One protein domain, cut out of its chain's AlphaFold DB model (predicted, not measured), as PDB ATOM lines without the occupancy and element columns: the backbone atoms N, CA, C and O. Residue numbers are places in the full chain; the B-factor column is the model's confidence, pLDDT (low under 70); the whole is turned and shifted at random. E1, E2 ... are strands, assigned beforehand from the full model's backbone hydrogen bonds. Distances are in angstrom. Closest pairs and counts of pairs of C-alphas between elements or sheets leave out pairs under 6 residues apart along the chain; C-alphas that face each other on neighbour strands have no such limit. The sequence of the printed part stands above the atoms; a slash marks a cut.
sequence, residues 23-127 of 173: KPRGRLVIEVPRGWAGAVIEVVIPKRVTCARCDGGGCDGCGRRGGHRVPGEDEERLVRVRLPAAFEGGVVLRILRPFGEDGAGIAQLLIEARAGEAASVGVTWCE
ATOM      1  N   LYS A  23      11.493 -17.255 -22.981       88.44
ATOM      2  CA  LYS A  23      11.384 -18.548 -23.675       88.44
ATOM      3  C   LYS A  23      12.161 -18.592 -25.012       88.44
ATOM      4  O   LYS A  23      12.468 -17.537 -25.570       88.44
ATOM      5  N   PRO A  24      12.479 -19.788 -25.554       90.94
ATOM      6  CA  PRO A  24      13.252 -19.950 -26.790       90.94
ATOM      7  C   PRO A  24      12.737 -19.124 -27.979       90.94
ATOM      8  O   PRO A  24      11.537 -19.130 -28.264       90.94
ATOM      9  N   ARG A  25      13.651 -18.453 -28.699       93.44
ATOM     10  CA  ARG A  25      13.337 -17.612 -29.869       93.44
ATOM     11  C   ARG A  25      14.154 -18.031 -31.088       93.44
ATOM     12  O   ARG A  25      15.382 -17.944 -31.071       93.44
ATOM     13  N   GLY A  26      13.473 -18.475 -32.137       95.56
ATOM     14  CA  GLY A  26      14.078 -18.878 -33.405       95.56
ATOM     15  C   GLY A  26      14.070 -17.755 -34.435       95.56
ATOM     16  O   GLY A  26      13.171 -16.920 -34.425       95.56
ATOM     17  N   ARG A  27      15.046 -17.760 -35.342       97.38
ATOM     18  CA  ARG A  27      15.117 -16.902 -36.524       97.38
ATOM     19  C   ARG A  27      15.292 -17.767 -37.765       97.38
ATOM     20  O   ARG A  27      16.160 -18.641 -37.794       97.38
ATOM     21  N   LEU A  28      14.486 -17.486 -38.778       97.94
ATOM     22  CA  LEU A  28      14.580 -18.053 -40.114       97.94
ATOM     23  C   LEU A  28      14.611 -16.897 -41.113       97.94
ATOM     24  O   LEU A  28      13.763 -16.015 -41.049       97.94
ATOM     25  N   VAL A  29      15.583 -16.899 -42.020       97.88
ATOM     26  CA  VAL A  29      15.637 -15.947 -43.134       97.88
ATOM     27  C   VAL A  29      15.168 -16.679 -44.382       97.88
ATOM     28  O   VAL A  29      15.648 -17.781 -44.645       97.88
ATOM     29  N   ILE A  30      14.241 -16.080 -45.122       97.81
ATOM     30  CA  ILE A  30      13.738 -16.608 -46.389       97.81
ATOM     31  C   ILE A  30      13.751 -15.525 -47.461       97.81
ATOM     32  O   ILE A  30      13.598 -14.337 -47.179       97.81
ATOM     33  N   GLU A  31      13.874 -15.960 -48.703       97.25
ATOM     34  CA  GLU A  31      13.613 -15.159 -49.891       97.25
ATOM     35  C   GLU A  31      12.235 -15.501 -50.453       97.25
ATOM     36  O   GLU A  31      11.828 -16.666 -50.490       97.25
ATOM     37  N   VAL A  32      11.519 -14.467 -50.883       95.88
ATOM     38  CA  VAL A  32      10.215 -14.559 -51.542       95.88
ATOM     39  C   VAL A  32      10.222 -13.698 -52.805       95.88
ATOM     40  O   VAL A  32      10.714 -12.565 -52.752       95.88
ATOM     41  N   PRO A  33       9.676 -14.183 -53.935       94.94
ATOM     42  CA  PRO A  33       9.595 -13.407 -55.168       94.94
ATOM     43  C   PRO A  33       8.927 -12.047 -54.960       94.94
ATOM     44  O   PRO A  33       7.893 -11.951 -54.296       94.94
ATOM     45  N   ARG A  34       9.469 -10.986 -55.578       90.56
ATOM     46  CA  ARG A  34       8.933  -9.610 -55.439       90.56
ATOM     47  C   ARG A  34       7.439  -9.494 -55.771       90.56
ATOM     48  O   ARG A  34       6.735  -8.689 -55.173       90.56
ATOM     49  N   GLY A  35       6.948 -10.317 -56.701       91.25
ATOM     50  CA  GLY A  35       5.539 -10.351 -57.102       91.25
ATOM     51  C   GLY A  35       4.577 -10.937 -56.060       91.25
ATOM     52  O   GLY A  35       3.377 -10.945 -56.303       91.25
ATOM     53  N   TRP A  36       5.067 -11.440 -54.922       93.12
ATOM     54  CA  TRP A  36       4.241 -12.075 -53.884       93.12
ATOM     55  C   TRP A  36       3.823 -11.113 -52.761       93.12
ATOM     56  O   TRP A  36       3.354 -11.542 -51.706       93.12
ATOM     57  N   ALA A  37       3.974  -9.802 -52.951       91.06
ATOM     58  CA  ALA A  37       3.482  -8.817 -51.992       91.06
ATOM     59  C   ALA A  37       1.971  -8.983 -51.732       91.06
ATOM     60  O   ALA A  37       1.179  -9.175 -52.652       91.06
ATOM     61  N   GLY A  38       1.571  -8.962 -50.457       90.19
ATOM     62  CA  GLY A  38       0.185  -9.198 -50.031       90.19
ATOM     63  C   GLY A  38      -0.300 -10.652 -50.127       90.19
ATOM     64  O   GLY A  38      -1.430 -10.934 -49.705       90.19
ATOM     65  N   ALA A  39       0.516 -11.565 -50.663       91.38
ATOM     66  CA  ALA A  39       0.155 -12.965 -50.829       91.38
ATOM     67  C   ALA A  39       0.177 -13.726 -49.502       91.38
ATOM     68  O   ALA A  39       0.836 -13.339 -48.532       91.38
ATOM     69  N   VAL A  40      -0.540 -14.846 -49.480       94.06
ATOM     70  CA  VAL A  40      -0.396 -15.854 -48.435       94.06
ATOM     71  C   VAL A  40       0.652 -16.854 -48.904       94.06
ATOM     72  O   VAL A  40       0.618 -17.301 -50.048       94.06
ATOM     73  N   ILE A  41       1.592 -17.174 -48.027       95.06
ATOM     74  CA  ILE A  41       2.639 -18.156 -48.280       95.06
ATOM     75  C   ILE A  41       2.606 -19.224 -47.199       95.06
ATOM     76  O   ILE A  41       2.205 -18.980 -46.056       95.06
ATOM     77  N   GLU A  42       3.084 -20.393 -47.573       96.25
ATOM     78  CA  GLU A  42       3.392 -21.497 -46.688       96.25
ATOM     79  C   GLU A  42       4.908 -21.623 -46.568       96.25
ATOM     80  O   GLU A  42       5.646 -21.455 -47.540       96.25
ATOM     81  N   VAL A  43       5.379 -21.861 -45.347       97.19
ATOM     82  CA  VAL A  43       6.800 -21.983 -45.023       97.19
ATOM     83  C   VAL A  43       6.993 -23.244 -44.195       97.19
ATOM     84  O   VAL A  43       6.526 -23.316 -43.058       97.19
ATOM     85  N   VAL A  44       7.711 -24.224 -44.736       97.25
ATOM     86  CA  VAL A  44       8.184 -25.384 -43.971       97.25
ATOM     87  C   VAL A  44       9.394 -24.950 -43.149       97.25
ATOM     88  O   VAL A  44      10.475 -24.691 -43.682       97.25
ATOM     89  N   ILE A  45       9.233 -24.854 -41.831       96.44
ATOM     90  CA  ILE A  45      10.323 -24.431 -40.947       96.44
ATOM     91  C   ILE A  45      11.344 -25.568 -40.842       96.44
ATOM     92  O   ILE A  45      10.950 -26.681 -40.512       96.44
ATOM     93  N   PRO A  46      12.655 -25.350 -41.053       96.19
ATOM     94  CA  PRO A  46      13.645 -26.422 -40.977       96.19
ATOM     95  C   PRO A  46      13.752 -27.016 -39.563       96.19
ATOM     96  O   PRO A  46      13.509 -26.340 -38.562       96.19
ATOM     97  N   LYS A  47      14.244 -28.262 -39.465       94.62
ATOM     98  CA  LYS A  47      14.460 -28.987 -38.188       94.62
ATOM     99  C   LYS A  47      15.366 -28.240 -37.191       94.62
ATOM    100  O   LYS A  47      15.407 -28.570 -36.002       94.62
ATOM    101  N   ARG A  48      16.119 -27.239 -37.655       95.38
ATOM    102  CA  ARG A  48      16.904 -26.328 -36.821       95.38
ATOM    103  C   ARG A  48      16.815 -24.909 -37.359       95.38
ATOM    104  O   ARG A  48      17.022 -24.689 -38.544       95.38
ATOM    105  N   VAL A  49      16.607 -23.964 -36.452       96.69
ATOM    106  CA  VAL A  49      16.638 -22.527 -36.744       96.69
ATOM    107  C   VAL A  49      17.659 -21.818 -35.861       96.69
ATOM    108  O   VAL A  49      17.983 -22.286 -34.761       96.69
ATOM    109  N   THR A  50      18.163 -20.686 -36.338       98.12
ATOM    110  CA  THR A  50      19.141 -19.862 -35.619       98.12
ATOM    111  C   THR A  50      18.503 -19.260 -34.373       98.12
ATOM    112  O   THR A  50      17.312 -18.957 -34.346       98.12
ATOM    113  N   CYS A  51      19.271 -19.093 -33.302       96.38
ATOM    114  CA  CYS A  51      18.785 -18.418 -32.107       96.38
ATOM    115  C   CYS A  51      18.675 -16.917 -32.382       96.38
ATOM    116  O   CYS A  51      19.683 -16.267 -32.642       96.38
ATOM    117  N   ALA A  52      17.473 -16.357 -32.256       95.38
ATOM    118  CA  ALA A  52      17.209 -14.946 -32.538       95.38
ATOM    119  C   ALA A  52      17.831 -13.974 -31.516       95.38
ATOM    120  O   ALA A  52      17.827 -12.774 -31.746       95.38
ATOM    121  N   ARG A  53      18.324 -14.464 -30.366       93.06
ATOM    122  CA  ARG A  53      18.966 -13.614 -29.342       93.06
ATOM    123  C   ARG A  53      20.455 -13.391 -29.565       93.06
ATOM    124  O   ARG A  53      20.987 -12.394 -29.106       93.06
ATOM    125  N   CYS A  54      21.131 -14.375 -30.145       95.25
ATOM    126  CA  CYS A  54      22.588 -14.376 -30.288       95.25
ATOM    127  C   CYS A  54      23.035 -14.565 -31.738       95.25
ATOM    128  O   CYS A  54      24.218 -14.783 -31.974       95.25
ATOM    129  N   ASP A  55      22.087 -14.579 -32.678       95.56
ATOM    130  CA  ASP A  55      22.317 -14.716 -34.117       95.56
ATOM    131  C   ASP A  55      23.231 -15.886 -34.511       95.56
ATOM    132  O   ASP A  55      23.970 -15.822 -35.487       95.56
ATOM    133  N   GLY A  56      23.184 -16.986 -33.755       96.06
ATOM    134  CA  GLY A  56      24.025 -18.160 -34.012       96.06
ATOM    135  C   GLY A  56      25.271 -18.271 -33.140       96.06
ATOM    136  O   GLY A  56      25.844 -19.353 -33.071       96.06
ATOM    137  N   GLY A  57      25.658 -17.222 -32.410       96.69
ATOM    138  CA  GLY A  57      26.873 -17.223 -31.584       96.69
ATOM    139  C   GLY A  57      26.805 -18.123 -30.345       96.69
ATOM    140  O   GLY A  57      27.826 -18.597 -29.860       96.69
ATOM    141  N   GLY A  58      25.596 -18.403 -29.852       95.56
ATOM    142  CA  GLY A  58      25.365 -19.197 -28.648       95.56
ATOM    143  C   GLY A  58      25.253 -18.336 -27.389       95.56
ATOM    144  O   GLY A  58      26.187 -17.655 -26.988       95.56
ATOM    145  N   CYS A  59      24.099 -18.404 -26.730       94.12
ATOM    146  CA  CYS A  59      23.847 -17.781 -25.433       94.12
ATOM    147  C   CYS A  59      23.192 -18.787 -24.486       94.12
ATOM    148  O   CYS A  59      22.759 -19.865 -24.910       94.12
ATOM    149  N   ASP A  60      23.066 -18.437 -23.210       92.06
ATOM    150  CA  ASP A  60      22.464 -19.335 -22.221       92.06
ATOM    151  C   ASP A  60      20.990 -19.645 -22.548       92.06
ATOM    152  O   ASP A  60      20.541 -20.774 -22.368       92.06
ATOM    153  N   GLY A  61      20.273 -18.715 -23.194       88.75
ATOM    154  CA  GLY A  61      18.899 -18.929 -23.669       88.75
ATOM    155  C   GLY A  61      18.739 -20.030 -24.732       88.75
ATOM    156  O   GLY A  61      17.653 -20.588 -24.879       88.75
ATOM    157  N   CYS A  62      19.800 -20.380 -25.467       92.56
ATOM    158  CA  CYS A  62      19.811 -21.527 -26.383       92.56
ATOM    159  C   CYS A  62      20.740 -22.658 -25.918       92.56
ATOM    160  O   CYS A  62      21.011 -23.583 -26.688       92.56
ATOM    161  N   GLY A  63      21.238 -22.598 -24.678       92.88
ATOM    162  CA  GLY A  63      22.221 -23.545 -24.153       92.88
ATOM    163  C   GLY A  63      23.514 -23.570 -24.970       92.88
ATOM    164  O   GLY A  63      24.043 -24.648 -25.228       92.88
ATOM    165  N   ARG A  64      23.971 -22.400 -25.442       95.69
ATOM    166  CA  ARG A  64      25.209 -22.195 -26.224       95.69
ATOM    167  C   ARG A  64      25.284 -22.939 -27.564       95.69
ATOM    168  O   ARG A  64      26.356 -23.087 -28.130       95.69
ATOM    169  N   ARG A  65      24.147 -23.381 -28.109       95.00
ATOM    170  CA  ARG A  65      24.091 -24.104 -29.395       95.00
ATOM    171  C   ARG A  65      24.008 -23.202 -30.628       95.00
ATOM    172  O   ARG A  65      24.031 -23.712 -31.742       95.00
ATOM    173  N   GLY A  66      23.771 -21.904 -30.439       96.94
ATOM    174  CA  GLY A  66      23.496 -20.969 -31.535       96.94
ATOM    175  C   GLY A  66      22.124 -21.156 -32.198       96.94
ATOM    176  O   GLY A  66      21.769 -20.414 -33.106       96.94
ATOM    177  N   GLY A  67      21.303 -22.104 -31.744       96.12
ATOM    178  CA  GLY A  67      20.042 -22.424 -32.403       96.12
ATOM    179  C   GLY A  67      19.106 -23.299 -31.586       96.12
ATOM    180  O   GLY A  67      19.446 -23.796 -30.506       96.12
ATOM    181  N   HIS A  68      17.914 -23.492 -32.138       94.75
ATOM    182  CA  HIS A  68      16.835 -24.270 -31.546       94.75
ATOM    183  C   HIS A  68      16.442 -25.407 -32.486       94.75
ATOM    184  O   HIS A  68      16.392 -25.227 -33.704       94.75
ATOM    185  N   ARG A  69      16.195 -26.590 -31.916       93.50
ATOM    186  CA  ARG A  69      15.572 -27.690 -32.655       93.50
ATOM    187  C   ARG A  69      14.080 -27.411 -32.761       93.50
ATOM    188  O   ARG A  69      13.481 -26.949 -31.791       93.50
ATOM    189  N   VAL A  70      13.526 -27.695 -33.926       91.25
ATOM    190  CA  VAL A  70      12.093 -27.636 -34.183       91.25
ATOM    191  C   VAL A  70      11.571 -29.075 -34.186       91.25
ATOM    192  O   VAL A  70      12.183 -29.910 -34.859       91.25
ATOM    193  N   PRO A  71      10.536 -29.398 -33.391       85.81
ATOM    194  CA  PRO A  71       9.974 -30.743 -33.354       85.81
ATOM    195  C   PRO A  71       9.182 -31.053 -34.631       85.81
ATOM    196  O   PRO A  71       8.812 -30.140 -35.366       85.81
ATOM    197  N   GLY A  72       8.913 -32.338 -34.852       87.88
ATOM    198  CA  GLY A  72       7.944 -32.790 -35.846       87.88
ATOM    199  C   GLY A  72       8.453 -32.971 -37.274       87.88
ATOM    200  O   GLY A  72       9.581 -32.595 -37.634       87.88
ATOM    201  N   GLU A  73       7.597 -33.574 -38.094       90.50
ATOM    202  CA  GLU A  73       7.813 -33.724 -39.536       90.50
ATOM    203  C   GLU A  73       7.465 -32.438 -40.301       90.50
ATOM    204  O   GLU A  73       7.202 -31.400 -39.694       90.50
ATOM    205  N   ASP A  74       7.619 -32.435 -41.627       91.81
ATOM    206  CA  ASP A  74       7.474 -31.209 -42.427       91.81
ATOM    207  C   ASP A  74       6.066 -30.604 -42.305       91.81
ATOM    208  O   ASP A  74       5.939 -29.385 -42.192       91.81
ATOM    209  N   GLU A  75       5.028 -31.436 -42.228       90.12
ATOM    210  CA  GLU A  75       3.628 -31.022 -42.098       90.12
ATOM    211  C   GLU A  75       3.356 -30.315 -40.762       90.12
ATOM    212  O   GLU A  75       2.657 -29.306 -40.714       90.12
ATOM    213  N   GLU A  76       3.959 -30.798 -39.673       89.62
ATOM    214  CA  GLU A  76       3.850 -30.199 -38.332       89.62
ATOM    215  C   GLU A  76       4.685 -28.916 -38.198       89.62
ATOM    216  O   GLU A  76       4.492 -28.118 -37.278       89.62
ATOM    217  N   ARG A  77       5.627 -28.712 -39.125       92.00
ATOM    218  CA  ARG A  77       6.480 -27.526 -39.223       92.00
ATOM    219  C   ARG A  77       6.015 -26.553 -40.298       92.00
ATOM    220  O   ARG A  77       6.733 -25.591 -40.578       92.00
ATOM    221  N   LEU A  78       4.851 -26.779 -40.896       93.00
ATOM    222  CA  LEU A  78       4.279 -25.896 -41.896       93.00
ATOM    223  C   LEU A  78       3.620 -24.698 -41.214       93.00
ATOM    224  O   LEU A  78       2.731 -24.842 -40.379       93.00
ATOM    225  N   VAL A  79       4.037 -23.493 -41.593       92.25
ATOM    226  CA  VAL A  79       3.452 -22.256 -41.079       92.25
ATOM    227  C   VAL A  79       2.929 -21.419 -42.235       92.25
ATOM    228  O   VAL A  79       3.661 -21.110 -43.174       92.25
ATOM    229  N   ARG A  80       1.656 -21.024 -42.148       92.81
ATOM    230  CA  ARG A  80       0.989 -20.178 -43.140       92.81
ATOM    231  C   ARG A  80       0.975 -18.729 -42.667       92.81
ATOM    232  O   ARG A  80       0.483 -18.432 -41.580       92.81
ATOM    233  N   VAL A  81       1.510 -17.822 -43.476       92.06
ATOM    234  CA  VAL A  81       1.592 -16.390 -43.153       92.06
ATOM    235  C   VAL A  81       1.187 -15.534 -44.338       92.06
ATOM    236  O   VAL A  81       1.382 -15.912 -45.490       92.06
ATOM    237  N   ARG A  82       0.645 -14.346 -44.064       92.31
ATOM    238  CA  ARG A  82       0.426 -13.337 -45.099       92.31
ATOM    239  C   ARG A  82       1.570 -12.340 -45.108       92.31
ATOM    240  O   ARG A  82       1.919 -11.783 -44.067       92.31
ATOM    241  N   LEU A  83       2.115 -12.091 -46.290       92.00
ATOM    242  CA  LEU A  83       3.075 -11.023 -46.510       92.00
ATOM    243  C   LEU A  83       2.363  -9.661 -46.494       92.00
ATOM    244  O   LEU A  83       1.203  -9.561 -46.902       92.00
ATOM    245  N   PRO A  84       3.038  -8.588 -46.050       90.69
ATOM    246  CA  PRO A  84       2.499  -7.242 -46.182       90.69
ATOM    247  C   PRO A  84       2.311  -6.888 -47.663       90.69
ATOM    248  O   PRO A  84       3.032  -7.377 -48.536       90.69
ATOM    249  N   ALA A  85       1.355  -5.999 -47.943       89.31
ATOM    250  CA  ALA A  85       1.054  -5.534 -49.300       89.31
ATOM    251  C   ALA A  85       2.237  -4.816 -49.981       89.31
ATOM    252  O   ALA A  85       2.251  -4.690 -51.201       89.31
ATOM    253  N   ALA A  86       3.225  -4.365 -49.206       85.94
ATOM    254  CA  ALA A  86       4.485  -3.824 -49.698       85.94
ATOM    255  C   ALA A  86       5.621  -4.135 -48.709       85.94
ATOM    256  O   ALA A  86       5.447  -3.974 -47.498       85.94
ATOM    257  N   PHE A  87       6.778  -4.566 -49.220       85.44
ATOM    258  CA  PHE A  87       8.031  -4.708 -48.468       85.44
ATOM    259  C   PHE A  87       9.232  -4.618 -49.431       85.44
ATOM    260  O   PHE A  87       9.526  -5.560 -50.156       85.44
ATOM    261  N   GLU A  88       9.924  -3.475 -49.478       76.19
ATOM    262  CA  GLU A  88      11.004  -3.255 -50.463       76.19
ATOM    263  C   GLU A  88      12.374  -3.802 -50.021       76.19
ATOM    264  O   GLU A  88      13.154  -4.247 -50.857       76.19
ATOM    265  N   GLY A  89      12.665  -3.815 -48.714       75.31
ATOM    266  CA  GLY A  89      13.945  -4.296 -48.155       75.31
ATOM    267  C   GLY A  89      13.848  -5.587 -47.333       75.31
ATOM    268  O   GLY A  89      14.865  -6.159 -46.952       75.31
ATOM    269  N   GLY A  90      12.625  -6.044 -47.063       88.81
ATOM    270  CA  GLY A  90      12.322  -7.188 -46.209       88.81
ATOM    271  C   GLY A  90      11.356  -6.847 -45.074       88.81
ATOM    272  O   GLY A  90      11.101  -5.682 -44.772       88.81
ATOM    273  N   VAL A  91      10.793  -7.878 -44.458       93.38
ATOM    274  CA  VAL A  91       9.874  -7.776 -43.323       93.38
ATOM    275  C   VAL A  91      10.182  -8.880 -42.320       93.38
ATOM    276  O   VAL A  91      10.497 -10.006 -42.699       93.38
ATOM    277  N   VAL A  92      10.074  -8.568 -41.030       94.38
ATOM    278  CA  VAL A  92      10.153  -9.573 -39.967       94.38
ATOM    279  C   VAL A  92       8.746  -9.893 -39.485       94.38
ATOM    280  O   VAL A  92       8.086  -9.064 -38.860       94.38
ATOM    281  N   LEU A  93       8.299 -11.114 -39.757       92.94
ATOM    282  CA  LEU A  93       7.057 -11.671 -39.243       92.94
ATOM    283  C   LEU A  93       7.355 -12.396 -37.933       92.94
ATOM    284  O   LEU A  93       8.195 -13.296 -37.882       92.94
ATOM    285  N   ARG A  94       6.676 -12.001 -36.856       92.38
ATOM    286  CA  ARG A  94       6.837 -12.613 -35.535       92.38
ATOM    287  C   ARG A  94       5.657 -13.532 -35.250       92.38
ATOM    288  O   ARG A  94       4.526 -13.073 -35.145       92.38
ATOM    289  N   ILE A  95       5.943 -14.818 -35.091       90.44
ATOM    290  CA  ILE A  95       4.947 -15.874 -34.907       90.44
ATOM    291  C   ILE A  95       5.070 -16.411 -33.490       90.44
ATOM    292  O   ILE A  95       6.147 -16.839 -33.067       90.44
ATOM    293  N   LEU A  96       3.971 -16.364 -32.744       89.56
ATOM    294  CA  LEU A  96       3.918 -16.833 -31.365       89.56
ATOM    295  C   LEU A  96       3.509 -18.295 -31.343       89.56
ATOM    296  O   LEU A  96       2.528 -18.659 -31.980       89.56
ATOM    297  N   ARG A  97       4.241 -19.106 -30.573       88.12
ATOM    298  CA  ARG A  97       3.968 -20.542 -30.389       88.12
ATOM    299  C   ARG A  97       3.689 -21.260 -31.727       88.12
ATOM    300  O   ARG A  97       2.653 -21.902 -31.867       88.12
ATOM    301  N   PRO A  98       4.605 -21.158 -32.710       88.94
ATOM    302  CA  PRO A  98       4.415 -21.681 -34.069       88.94
ATOM    303  C   PRO A  98       4.119 -23.187 -34.149       88.94
ATOM    304  O   PRO A  98       3.642 -23.635 -35.182       88.94
ATOM    305  N   PHE A  99       4.396 -23.954 -33.089       86.94
ATOM    306  CA  PHE A  99       4.233 -25.414 -33.050       86.94
ATOM    307  C   PHE A  99       3.321 -25.871 -31.895       86.94
ATOM    308  O   PHE A  99       3.501 -26.959 -31.359       86.94
ATOM    309  N   GLY A 100       2.381 -25.021 -31.465       81.19
ATOM    310  CA  GLY A 100       1.397 -25.347 -30.426       81.19
ATOM    311  C   GLY A 100       1.734 -24.857 -29.010       81.19
ATOM    312  O   GLY A 100       2.788 -24.276 -28.743       81.19
ATOM    313  N   GLU A 101       0.775 -25.052 -28.099       71.69
ATOM    314  CA  GLU A 101       0.809 -24.599 -26.695       71.69
ATOM    315  C   GLU A 101       1.781 -25.425 -25.829       71.69
ATOM    316  O   GLU A 101       2.377 -24.897 -24.884       71.69
ATOM    317  N   ASP A 102       1.999 -26.693 -26.192       62.25
ATOM    318  CA  ASP A 102       2.686 -27.704 -25.386       62.25
ATOM    319  C   ASP A 102       4.220 -27.609 -25.480       62.25
ATOM    320  O   ASP A 102       4.908 -28.521 -25.924       62.25
ATOM    321  N   GLY A 103       4.767 -26.466 -25.062       53.47
ATOM    322  CA  GLY A 103       6.002 -26.311 -24.274       53.47
ATOM    323  C   GLY A 103       7.372 -26.809 -24.774       53.47
ATOM    324  O   GLY A 103       8.380 -26.290 -24.299       53.47
ATOM    325  N   ALA A 104       7.479 -27.757 -25.704       59.44
ATOM    326  CA  ALA A 104       8.754 -28.370 -26.099       59.44
ATOM    327  C   ALA A 104       9.480 -27.615 -27.230       59.44
ATOM    328  O   ALA A 104      10.583 -27.989 -27.634       59.44
ATOM    329  N   GLY A 105       8.860 -26.554 -27.749       78.56
ATOM    330  CA  GLY A 105       9.301 -25.856 -28.946       78.56
ATOM    331  C   GLY A 105       9.750 -24.415 -28.729       78.56
ATOM    332  O   GLY A 105      10.039 -23.931 -27.634       78.56
ATOM    333  N   ILE A 106       9.820 -23.710 -29.846       89.62
ATOM    334  CA  ILE A 106      10.142 -22.292 -29.912       89.62
ATOM    335  C   ILE A 106       8.910 -21.490 -29.491       89.62
ATOM    336  O   ILE A 106       7.828 -21.701 -30.025       89.62
ATOM    337  N   ALA A 107       9.065 -20.549 -28.557       90.44
ATOM    338  CA  ALA A 107       7.963 -19.689 -28.133       90.44
ATOM    339  C   ALA A 107       7.708 -18.541 -29.114       90.44
ATOM    340  O   ALA A 107       6.571 -18.090 -29.245       90.44
ATOM    341  N   GLN A 108       8.755 -18.069 -29.795       92.62
ATOM    342  CA  GLN A 108       8.647 -17.061 -30.848       92.62
ATOM    343  C   GLN A 108       9.543 -17.405 -32.031       92.62
ATOM    344  O   GLN A 108      10.750 -17.582 -31.859       92.62
ATOM    345  N   LEU A 109       8.972 -17.455 -33.227       94.06
ATOM    346  CA  LEU A 109       9.720 -17.578 -34.471       94.06
ATOM    347  C   LEU A 109       9.681 -16.249 -35.219       94.06
ATOM    348  O   LEU A 109       8.612 -15.708 -35.488       94.06
ATOM    349  N   LEU A 110      10.860 -15.726 -35.534       95.75
ATOM    350  CA  LEU A 110      11.043 -14.552 -36.370       95.75
ATOM    351  C   LEU A 110      11.367 -15.040 -37.781       95.75
ATOM    352  O   LEU A 110      12.450 -15.579 -38.010       95.75
ATOM    353  N   ILE A 111      10.430 -14.863 -38.706       97.00
ATOM    354  CA  ILE A 111      10.653 -15.103 -40.129       97.00
ATOM    355  C   ILE A 111      11.018 -13.769 -40.765       97.00
ATOM    356  O   ILE A 111      10.186 -12.870 -40.862       97.00
ATOM    357  N   GLU A 112      12.266 -13.631 -41.181       97.06
ATOM    358  CA  GLU A 112      12.731 -12.495 -41.962       97.06
ATOM    359  C   GLU A 112      12.572 -12.823 -43.444       97.06
ATOM    360  O   GLU A 112      13.378 -13.548 -44.025       97.06
ATOM    361  N   ALA A 113      11.505 -12.306 -44.039       96.25
ATOM    362  CA  ALA A 113      11.231 -12.449 -45.455       96.25
ATOM    363  C   ALA A 113      11.893 -11.303 -46.221       96.25
ATOM    364  O   ALA A 113      11.629 -10.134 -45.941       96.25
ATOM    365  N   ARG A 114      12.744 -11.629 -47.191       96.25
ATOM    366  CA  ARG A 114      13.399 -10.672 -48.088       96.25
ATOM    367  C   ARG A 114      12.848 -10.824 -49.496       96.25
ATOM    368  O   ARG A 114      12.600 -11.938 -49.951       96.25
ATOM    369  N   ALA A 115      12.655  -9.705 -50.182       93.81
ATOM    370  CA  ALA A 115      12.203  -9.718 -51.565       93.81
ATOM    371  C   ALA A 115      13.366 -10.159 -52.475       93.81
ATOM    372  O   ALA A 115      14.434  -9.547 -52.447       93.81
ATOM    373  N   GLY A 116      13.165 -11.210 -53.267       92.94
ATOM    374  CA  GLY A 116      14.183 -11.814 -54.133       92.94
ATOM    375  C   GLY A 116      13.643 -12.191 -55.513       92.94
ATOM    376  O   GLY A 116      12.500 -11.875 -55.856       92.94
ATOM    377  N   GLU A 117      14.478 -12.860 -56.310       92.44
ATOM    378  CA  GLU A 117      14.094 -13.383 -57.633       92.44
ATOM    379  C   GLU A 117      13.350 -14.724 -57.528       92.44
ATOM    380  O   GLU A 117      12.459 -15.008 -58.328       92.44
ATOM    381  N   ALA A 118      13.690 -15.543 -56.529       94.69
ATOM    382  CA  ALA A 118      13.148 -16.883 -56.339       94.69
ATOM    383  C   ALA A 118      12.721 -17.119 -54.885       94.69
ATOM    384  O   ALA A 118      13.207 -16.471 -53.959       94.69
ATOM    385  N   ALA A 119      11.796 -18.060 -54.693       97.00
ATOM    386  CA  ALA A 119      11.408 -18.513 -53.366       97.00
ATOM    387  C   ALA A 119      12.500 -19.413 -52.773       97.00
ATOM    388  O   ALA A 119      13.061 -20.268 -53.464       97.00
ATOM    389  N   SER A 120      12.783 -19.244 -51.481       97.81
ATOM    390  CA  SER A 120      13.611 -20.198 -50.738       97.81
ATOM    391  C   SER A 120      12.986 -21.596 -50.716       97.81
ATOM    392  O   SER A 120      11.772 -21.761 -50.821       97.81
ATOM    393  N   VAL A 121      13.823 -22.622 -50.531       96.75
ATOM    394  CA  VAL A 121      13.356 -24.007 -50.364       96.75
ATOM    395  C   VAL A 121      12.359 -24.092 -49.206       96.75
ATOM    396  O   VAL A 121      12.596 -23.529 -48.138       96.75
ATOM    397  N   GLY A 122      11.254 -24.807 -49.424       95.50
ATOM    398  CA  GLY A 122      10.183 -24.955 -48.438       95.50
ATOM    399  C   GLY A 122       9.245 -23.750 -48.341       95.50
ATOM    400  O   GLY A 122       8.387 -23.749 -47.464       95.50
ATOM    401  N   VAL A 123       9.392 -22.742 -49.211       97.62
ATOM    402  CA  VAL A 123       8.465 -21.610 -49.317       97.62
ATOM    403  C   VAL A 123       7.591 -21.775 -50.554       97.62
ATOM    404  O   VAL A 123       8.091 -21.816 -51.680       97.62
ATOM    405  N   THR A 124       6.282 -21.839 -50.354       96.94
ATOM    406  CA  THR A 124       5.296 -22.009 -51.422       96.94
ATOM    407  C   THR A 124       4.280 -20.879 -51.392       96.94
ATOM    408  O   THR A 124       3.883 -20.381 -50.338       96.94
ATOM    409  N   TRP A 125       3.868 -20.435 -52.576       94.50
ATOM    410  CA  TRP A 125       2.747 -19.517 -52.701       94.50
ATOM    411  C   TRP A 125       1.446 -20.288 -52.506       94.50
ATOM    412  O   TRP A 125       1.250 -21.341 -53.113       94.50
ATOM    413  N   CYS A 126       0.551 -19.739 -51.691       88.50
ATOM    414  CA  CYS A 126      -0.822 -20.200 -51.611       88.50
ATOM    415  C   CYS A 126      -1.688 -19.221 -52.392       88.50
ATOM    416  O   CYS A 126      -1.682 -18.016 -52.112       88.50
ATOM    417  N   GLU A 127      -2.500 -19.738 -53.307       71.19
ATOM    418  CA  GLU A 127      -3.596 -18.947 -53.844       71.19
ATOM    419  C   GLU A 127      -4.440 -18.437 -52.660       71.19
ATOM    420  O   GLU A 127      -4.690 -19.195 -51.708       71.19
TER     421      GLU A 127
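What this domain is: This is residues 23 to 127 of the 173 residues of an uncharacterized protein of Polyangium spumosum (UniProt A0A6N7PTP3). Two sheets lie partly face to face with their strands crossed: a long, strongly twisted sheet of five strands, and a small sheet, E5 E2 E8, over the E1 and E7 part of it. The hairpin E3 and E4 with its long link, residues 52 to 66, makes one end of the body. The printed part has 105 residues, with eight named strands in the order E1 to E8 and no named helix; it is all strand, though under half of the residues, 45 of 105, are in named elements. The larger sheet runs E4 E3 E1 E7 E6 and is mixed; the smaller runs E5 E2 E8 and is antiparallel. The whole is compact, with a radius of gyration of the C-alphas of 13.6 A, and only just elongated, spanning 39 by 26 by 20 A.

How they stand to each other: E1, residues 25 to 33, is parallel to E7, residues 108 to 116, at 21 degrees; N 28 and O 110 are 2.9 A apart, within hydrogen-bond range. On the other side of E1, its neighbour is E3, residues 48 to 51, with an angle of 111 degrees between their N-to-C directions; N 27 and O 50 are 2.7 A apart, within hydrogen-bond range. The pairing of E3 is staggered: residues 50 to 51 pair with E1, and residues 48 to 50 with E4, residues 67 to 69. E3 and E4 form a hairpin, with N 68 and O 49 2.9 A apart. E6, residues 91 to 96, and E7 form another hairpin, at 155 degrees, with N 93 and O 111 2.8 A apart. In the small sheet, E2, residues 40 to 44, is antiparallel to E5, residues 78 to 82, with N 43 and O 79 2.9 A apart. E2 is also antiparallel to E8, residues 123 to 126, with N 42 and O 124 2.9 A apart. E5 and E6 are near each other, with 5 pairs of C-alphas within 10 A. E2 and E7 are apart.

Where its parts are: E1 begins at C-alpha 25, (13.337, -17.612, -29.869), and is 25.9 A long. E2 is 13.6 A, E5 13.5 A, E6 16.1 A and E7 24.5 A long; E3, E4 and E8 have 4, 3 and 4 residues. E7 ends at C-alpha 116, (14.183, -11.814, -54.133), and E8 at C-alpha 126, (-0.822, -20.200, -51.611).

The domain as a whole: The C-alphas farthest apart, those of Asp 60 and Glu 127, are 41.0 A apart. The printed part has no cut. The links E3 to E4 and E6 to E7 are long, with 15 and 11 residues. The mean pLDDT of the printed part is 91.4; residues 102 to 104 are under 70.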